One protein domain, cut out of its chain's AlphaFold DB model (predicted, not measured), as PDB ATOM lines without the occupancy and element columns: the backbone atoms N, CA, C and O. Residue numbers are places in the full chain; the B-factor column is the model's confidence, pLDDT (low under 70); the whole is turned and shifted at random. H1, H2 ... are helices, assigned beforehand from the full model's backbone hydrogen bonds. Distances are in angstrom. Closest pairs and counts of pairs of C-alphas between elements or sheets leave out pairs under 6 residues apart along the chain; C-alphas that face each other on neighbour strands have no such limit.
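This is residues 211 to 262 of the 665 residues of the protein "RNA-directed DNA polymerase from transposon BS" of Paramuricea clavata (UniProt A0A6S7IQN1). What shape does the backbone make? Two antiparallel helices, H1 and H2, stand side by side as a short helical hairpin, and a long single helix, H3, leaves the end of H2 steeply to that pair, with residues 248 to 262 sticking out as a bare arm. This arm makes the length of the domain, while the rest is a small body. What is it built of? The printed part has 52 residues with three named helices, H1, H2 and H3 in that order along the chain, and no named strand, and its class is all helix. How spread out is it? It is loose, with a radius of gyration of the C-alphas of 13.7 A, and elongated, its C-alphas spanning 41 by 23 by 14 A.

How do the first two helices stand? H1, residues 214 to 226, and H2, residues 229 to 239, touch and form a helical hairpin, running opposite ways at a shallow tilt of 17 degrees. Their closest C-alphas, those of Ala 223 and Val 232, are 5.1 A apart. Where does the third helix meet them? H3, residues 241 to 261, and H2 only just touch, only at the corner by their link, with 3 pairs of C-alphas within 8 A, and H3 does so with residues 243 to 244 alone; the closest C-alphas are those of Thr 237 and Glu 244, 5.8 A apart. They run opposite ways at a steep tilt of 68 degrees, only just short of about perpendicular, and H1 and H3 are apart. What do the backbone N and O atoms show? In H1, H2 and H3 every O i to N i+4 pair is within hydrogen-bond range.

Where does the first helix begin? H1 begins at Ser 214, with its C-alpha at (6.565, 18.391, 100.283), and measures 18.7 A from first to last C-alpha. Where does the second one end? H2 measures 15.2 A and ends at Ala 239, C-alpha (3.894, 25.059, 109.562). How far does the last one reach? H3 measures 30.2 A and ends at Ala 261, C-alpha (-31.429, 24.377, 109.057).

How large is it? The two C-alphas farthest apart, those of Val 215 and Leu 262, are 42.4 A apart. Which stretches stand free? Residues 225 to 230 and residues 248 to 262 do, of which 248 to 261 belong to H3; without them the body spans 21 by 19 by 12 A. Are there cuts or long links? The printed part has no cut, and the links H1 to H2 and H2 to H3 are tight. How confident is the model? The mean pLDDT of the printed part is 87.9, that of H3 is 81, and no printed residue is under 70.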
ATOM      1  N   PRO A 211      -1.873  23.655  97.010       85.00
ATOM      2  CA  PRO A 211      -1.448  22.324  97.433       85.00
ATOM      3  C   PRO A 211      -0.402  22.408  98.551       85.00
ATOM      4  O   PRO A 211       0.409  23.334  98.605       85.00
ATOM      5  N   ILE A 212      -0.420  21.423  99.449       92.06
ATOM      6  CA  ILE A 212       0.536  21.337 100.557       92.06
ATOM      7  C   ILE A 212       1.938  21.057  99.991       92.06
ATOM      8  O   ILE A 212       2.093  20.192  99.129       92.06
ATOM      9  N   THR A 213       2.967  21.771 100.455       93.25
ATOM     10  CA  THR A 213       4.347  21.532  99.988       93.25
ATOM     11  C   THR A 213       4.906  20.214 100.529       93.25
ATOM     12  O   THR A 213       4.520  19.763 101.607       93.25
ATOM     13  N   SER A 214       5.881  19.619  99.836       93.19
ATOM     14  CA  SER A 214       6.565  18.391 100.283       93.19
ATOM     15  C   SER A 214       7.208  18.529 101.672       93.19
ATOM     16  O   SER A 214       7.172  17.595 102.470       93.19
ATOM     17  N   VAL A 215       7.734  19.714 102.006       94.19
ATOM     18  CA  VAL A 215       8.291  20.028 103.334       94.19
ATOM     19  C   VAL A 215       7.205  20.013 104.418       94.19
ATOM     20  O   VAL A 215       7.415  19.470 105.502       94.19
ATOM     21  N   GLN A 216       6.031  20.577 104.130       93.50
ATOM     22  CA  GLN A 216       4.879  20.550 105.037       93.50
ATOM     23  C   GLN A 216       4.299  19.137 105.176       93.50
ATOM     24  O   GLN A 216       4.023  18.710 106.294       93.50
ATOM     25  N   GLN A 217       4.190  18.381 104.078       94.44
ATOM     26  CA  GLN A 217       3.796  16.972 104.109       94.44
ATOM     27  C   GLN A 217       4.742  16.159 105.005       94.44
ATOM     28  O   GLN A 217       4.277  15.472 105.908       94.44
ATOM     29  N   ALA A 218       6.062  16.292 104.838       95.31
ATOM     30  CA  ALA A 218       7.042  15.582 105.662       95.31
ATOM     31  C   ALA A 218       6.958  15.957 107.158       95.31
ATOM     32  O   ALA A 218       7.165  15.101 108.022       95.31
ATOM     33  N   LYS A 219       6.619  17.215 107.487       95.12
ATOM     34  CA  LYS A 219       6.327  17.635 108.870       95.12
ATOM     35  C   LYS A 219       5.038  16.992 109.402       95.12
ATOM     36  O   LYS A 219       5.062  16.441 110.500       95.12
ATOM     37  N   LEU A 220       3.948  17.010 108.631       94.12
ATOM     38  CA  LEU A 220       2.663  16.398 109.004       94.12
ATOM     39  C   LEU A 220       2.771  14.874 109.167       94.12
ATOM     40  O   LEU A 220       2.223  14.322 110.116       94.12
ATOM     41  N   GLU A 221       3.523  14.195 108.299       95.56
ATOM     42  CA  GLU A 221       3.830  12.768 108.433       95.56
ATOM     43  C   GLU A 221       4.676  12.464 109.671       95.56
ATOM     44  O   GLU A 221       4.449  11.457 110.339       95.56
ATOM     45  N   ARG A 222       5.655  13.313 110.005       95.88
ATOM     46  CA  ARG A 222       6.433  13.150 111.240       95.88
ATOM     47  C   ARG A 222       5.537  13.312 112.469       95.88
ATOM     48  O   ARG A 222       5.617  12.492 113.377       95.88
ATOM     49  N   ALA A 223       4.668  14.322 112.468       95.81
ATOM     50  CA  ALA A 223       3.715  14.565 113.543       95.81
ATOM     51  C   ALA A 223       2.725  13.401 113.705       95.81
ATOM     52  O   ALA A 223       2.563  12.890 114.811       95.81
ATOM     53  N   SER A 224       2.124  12.906 112.618       95.19
ATOM     54  CA  SER A 224       1.159  11.798 112.687       95.19
ATOM     55  C   SER A 224       1.790  10.487 113.173       95.19
ATOM     56  O   SER A 224       1.153   9.747 113.924       95.19
ATOM     57  N   ARG A 225       3.068  10.234 112.849       97.00
ATOM     58  CA  ARG A 225       3.836   9.088 113.374       97.00
ATOM     59  C   ARG A 225       4.029   9.127 114.897       97.00
ATOM     60  O   ARG A 225       4.153   8.057 115.484       97.00
ATOM     61  N   THR A 226       3.990  10.299 115.546       95.56
ATOM     62  CA  THR A 226       4.007  10.387 117.027       95.56
ATOM     63  C   THR A 226       2.734   9.834 117.670       95.56
ATOM     64  O   THR A 226       2.763   9.434 118.829       95.56
ATOM     65  N   ARG A 227       1.616   9.813 116.925       93.25
ATOM     66  CA  ARG A 227       0.250   9.530 117.404       93.25
ATOM     67  C   ARG A 227      -0.288  10.514 118.460       93.25
ATOM     68  O   ARG A 227      -1.360  10.271 119.005       93.25
ATOM     69  N   ILE A 228       0.402  11.629 118.717       94.00
ATOM     70  CA  ILE A 228      -0.011  12.667 119.672       94.00
ATOM     71  C   ILE A 228      -0.859  13.729 118.939       94.00
ATOM     72  O   ILE A 228      -0.347  14.374 118.021       94.00
ATOM     73  N   PRO A 229      -2.135  13.962 119.319       91.94
ATOM     74  CA  PRO A 229      -2.996  14.916 118.615       91.94
ATOM     75  C   PRO A 229      -2.530  16.377 118.680       91.94
ATOM     76  O   PRO A 229      -2.671  17.084 117.684       91.94
ATOM     77  N   SER A 230      -1.951  16.824 119.805       91.88
ATOM     78  CA  SER A 230      -1.392  18.181 119.930       91.88
ATOM     79  C   SER A 230      -0.246  18.398 118.948       91.88
ATOM     80  O   SER A 230      -0.356  19.275 118.107       91.88
ATOM     81  N   ALA A 231       0.751  17.506 118.907       92.44
ATOM     82  CA  ALA A 231       1.875  17.604 117.969       92.44
ATOM     83  C   ALA A 231       1.447  17.694 116.484       92.44
ATOM     84  O   ALA A 231       2.156  18.275 115.662       92.44
ATOM     85  N   VAL A 232       0.282  17.138 116.120       94.75
ATOM     86  CA  VAL A 232      -0.327  17.333 114.791       94.75
ATOM     87  C   VAL A 232      -0.980  18.714 114.665       94.75
ATOM     88  O   VAL A 232      -0.784  19.374 113.648       94.75
ATOM     89  N   ALA A 233      -1.728  19.170 115.672       92.31
ATOM     90  CA  ALA A 233      -2.340  20.502 115.702       92.31
ATOM     91  C   ALA A 233      -1.300  21.640 115.689       92.31
ATOM     92  O   ALA A 233      -1.475  22.611 114.952       92.31
ATOM     93  N   ASP A 234      -0.198  21.489 116.422       92.88
ATOM     94  CA  ASP A 234       0.910  22.444 116.496       92.88
ATOM     95  C   ASP A 234       1.556  22.602 115.110       92.88
ATOM     96  O   ASP A 234       1.611  23.696 114.552       92.88
ATOM     97  N   ILE A 235       1.909  21.485 114.459       95.25
ATOM     98  CA  ILE A 235       2.470  21.477 113.097       95.25
ATOM     99  C   ILE A 235       1.467  21.966 112.036       95.25
ATOM    100  O   ILE A 235       1.874  22.587 111.049       95.25
ATOM    101  N   VAL A 236       0.162  21.736 112.218       93.62
ATOM    102  CA  VAL A 236      -0.874  22.343 111.362       93.62
ATOM    103  C   VAL A 236      -0.882  23.866 111.514       93.62
ATOM    104  O   VAL A 236      -0.936  24.568 110.504       93.62
ATOM    105  N   THR A 237      -0.788  24.368 112.744       90.75
ATOM    106  CA  THR A 237      -0.901  25.797 113.077       90.75
ATOM    107  C   THR A 237       0.355  26.580 112.691       90.75
ATOM    108  O   THR A 237       0.259  27.597 112.007       90.75
ATOM    109  N   GLU A 238       1.540  26.093 113.064       91.38
ATOM    110  CA  GLU A 238       2.820  26.767 112.816       91.38
ATOM    111  C   GLU A 238       3.315  26.603 111.376       91.38
ATOM    112  O   GLU A 238       3.797  27.554 110.760       91.38
ATOM    113  N   ALA A 239       3.244  25.383 110.829       91.31
ATOM    114  CA  ALA A 239       3.894  25.059 109.562       91.31
ATOM    115  C   ALA A 239       2.930  24.991 108.370       91.31
ATOM    116  O   ALA A 239       3.388  25.123 107.232       91.31
ATOM    117  N   CYS A 240       1.624  24.789 108.586       91.69
ATOM    118  CA  CYS A 240       0.663  24.481 107.520       91.69
ATOM    119  C   CYS A 240      -0.566  25.424 107.499       91.69
ATOM    120  O   CYS A 240      -1.701  24.940 107.485       91.69
ATOM    121  N   PRO A 241      -0.393  26.761 107.422       85.88
ATOM    122  CA  PRO A 241      -1.501  27.719 107.534       85.88
ATOM    123  C   PRO A 241      -2.607  27.549 106.473       85.88
ATOM    124  O   PRO A 241      -3.758  27.885 106.735       85.88
ATOM    125  N   SER A 242      -2.317  26.979 105.298       86.06
ATOM    126  CA  SER A 242      -3.345  26.588 104.315       86.06
ATOM    127  C   SER A 242      -4.293  25.505 104.848       86.06
ATOM    128  O   SER A 242      -5.509  25.599 104.673       86.06
ATOM    129  N   VAL A 243      -3.754  24.507 105.557       88.75
ATOM    130  CA  VAL A 243      -4.513  23.430 106.213       88.75
ATOM    131  C   VAL A 243      -5.307  23.986 107.396       88.75
ATOM    132  O   VAL A 243      -6.491  23.684 107.536       88.75
ATOM    133  N   GLU A 244      -4.701  24.861 108.198       88.75
ATOM    134  CA  GLU A 244      -5.363  25.524 109.328       88.75
ATOM    135  C   GLU A 244      -6.563  26.385 108.867       88.75
ATOM    136  O   GLU A 244      -7.674  26.268 109.397       88.75
ATOM    137  N   VAL A 245      -6.394  27.166 107.792       84.31
ATOM    138  CA  VAL A 245      -7.473  27.940 107.149       84.31
ATOM    139  C   VAL A 245      -8.546  27.029 106.533       84.31
ATOM    140  O   VAL A 245      -9.737  27.340 106.633       84.31
ATOM    141  N   ALA A 246      -8.176  25.885 105.946       84.94
ATOM    142  CA  ALA A 246      -9.134  24.904 105.427       84.94
ATOM    143  C   ALA A 246      -9.974  24.253 106.545       84.94
ATOM    144  O   ALA A 246     -11.191  24.107 106.399       84.94
ATOM    145  N   ILE A 247      -9.367  23.935 107.694       86.81
ATOM    146  CA  ILE A 247     -10.072  23.435 108.884       86.81
ATOM    147  C   ILE A 247     -11.050  24.498 109.405       86.81
ATOM    148  O   ILE A 247     -12.240  24.210 109.564       86.81
ATOM    149  N   LYS A 248     -10.597  25.750 109.571       84.06
ATOM    150  CA  LYS A 248     -11.454  26.886 109.963       84.06
ATOM    151  C   LYS A 248     -12.626  27.080 108.992       84.06
ATOM    152  O   LYS A 248     -13.763  27.263 109.433       84.06
ATOM    153  N   ARG A 249     -12.398  26.965 107.676       81.88
ATOM    154  CA  ARG A 249     -13.456  27.002 106.646       81.88
ATOM    155  C   ARG A 249     -14.468  25.868 106.821       81.88
ATOM    156  O   ARG A 249     -15.667  26.124 106.728       81.88
ATOM    157  N   ASN A 250     -14.018  24.643 107.088       84.06
ATOM    158  CA  ASN A 250     -14.901  23.488 107.269       84.06
ATOM    159  C   ASN A 250     -15.758  23.599 108.541       84.06
ATOM    160  O   ASN A 250     -16.943  23.262 108.502       84.06
ATOM    161  N   ILE A 251     -15.210  24.140 109.635       79.75
ATOM    162  CA  ILE A 251     -15.971  24.462 110.855       79.75
ATOM    163  C   ILE A 251     -17.034  25.528 110.548       79.75
ATOM    164  O   ILE A 251     -18.220  25.299 110.779       79.75
ATOM    165  N   LEU A 252     -16.644  26.651 109.933       77.19
ATOM    166  CA  LEU A 252     -17.575  27.718 109.540       77.19
ATOM    167  C   LEU A 252     -18.662  27.230 108.567       77.19
ATOM    168  O   LEU A 252     -19.808  27.672 108.659       77.19
ATOM    169  N   HIS A 253     -18.338  26.302 107.664       80.88
ATOM    170  CA  HIS A 253     -19.311  25.689 106.763       80.88
ATOM    171  C   HIS A 253     -20.332  24.832 107.521       80.88
ATOM    172  O   HIS A 253     -21.531  25.000 107.300       80.88
ATOM    173  N   LYS A 254     -19.889  23.975 108.456       79.50
ATOM    174  CA  LYS A 254     -20.790  23.207 109.334       79.50
ATOM    175  C   LYS A 254     -21.722  24.138 110.116       79.50
ATOM    176  O   LYS A 254     -22.935  23.967 110.041       79.50
ATOM    177  N   CYS A 255     -21.183  25.179 110.759       75.12
ATOM    178  CA  CYS A 255     -21.986  26.173 111.478       75.12
ATOM    179  C   CYS A 255     -23.023  26.854 110.567       75.12
ATOM    180  O   CYS A 255     -24.189  26.954 110.941       75.12
ATOM    181  N   LYS A 256     -22.633  27.260 109.350       75.75
ATOM    182  CA  LYS A 256     -23.543  27.870 108.366       75.75
ATOM    183  C   LYS A 256     -24.676  26.921 107.951       75.75
ATOM    184  O   LYS A 256     -25.806  27.379 107.791       75.75
ATOM    185  N   VAL A 257     -24.394  25.628 107.776       79.75
ATOM    186  CA  VAL A 257     -25.414  24.614 107.451       79.75
ATOM    187  C   VAL A 257     -26.378  24.421 108.626       79.75
ATOM    188  O   VAL A 257     -27.586  24.510 108.409       79.75
ATOM    189  N   SER A 258     -25.880  24.273 109.861       75.44
ATOM    190  CA  SER A 258     -26.720  24.208 111.071       75.44
ATOM    191  C   SER A 258     -27.627  25.439 111.212       75.44
ATOM    192  O   SER A 258     -28.843  25.303 111.325       75.44
ATOM    193  N   SER A 259     -27.076  26.656 111.119       72.75
ATOM    194  CA  SER A 259     -27.878  27.882 111.244       72.75
ATOM    195  C   SER A 259     -28.875  28.066 110.091       72.75
ATOM    196  O   SER A 259     -29.926  28.671 110.291       72.75
ATOM    197  N   HIS A 260     -28.597  27.533 108.893       72.81
ATOM    198  CA  HIS A 260     -29.572  27.508 107.798       72.81
ATOM    199  C   HIS A 260     -30.716  26.520 108.074       72.81
ATOM    200  O   HIS A 260     -31.875  26.848 107.817       72.81
ATOM    201  N   ALA A 261     -30.416  25.346 108.639       74.88
ATOM    202  CA  ALA A 261     -31.429  24.377 109.057       74.88
ATOM    203  C   ALA A 261     -32.371  24.937 110.140       74.88
ATOM    204  O   ALA A 261     -33.540  24.574 110.154       74.88
ATOM    205  N   LEU A 262     -31.900  25.876 110.968       71.06
ATOM    206  CA  LEU A 262     -32.674  26.538 112.029       71.06
ATOM    207  C   LEU A 262     -33.387  27.844 111.606       71.06
ATOM    208  O   LEU A 262     -34.047  28.483 112.428       71.06
TER     209      LEU A 262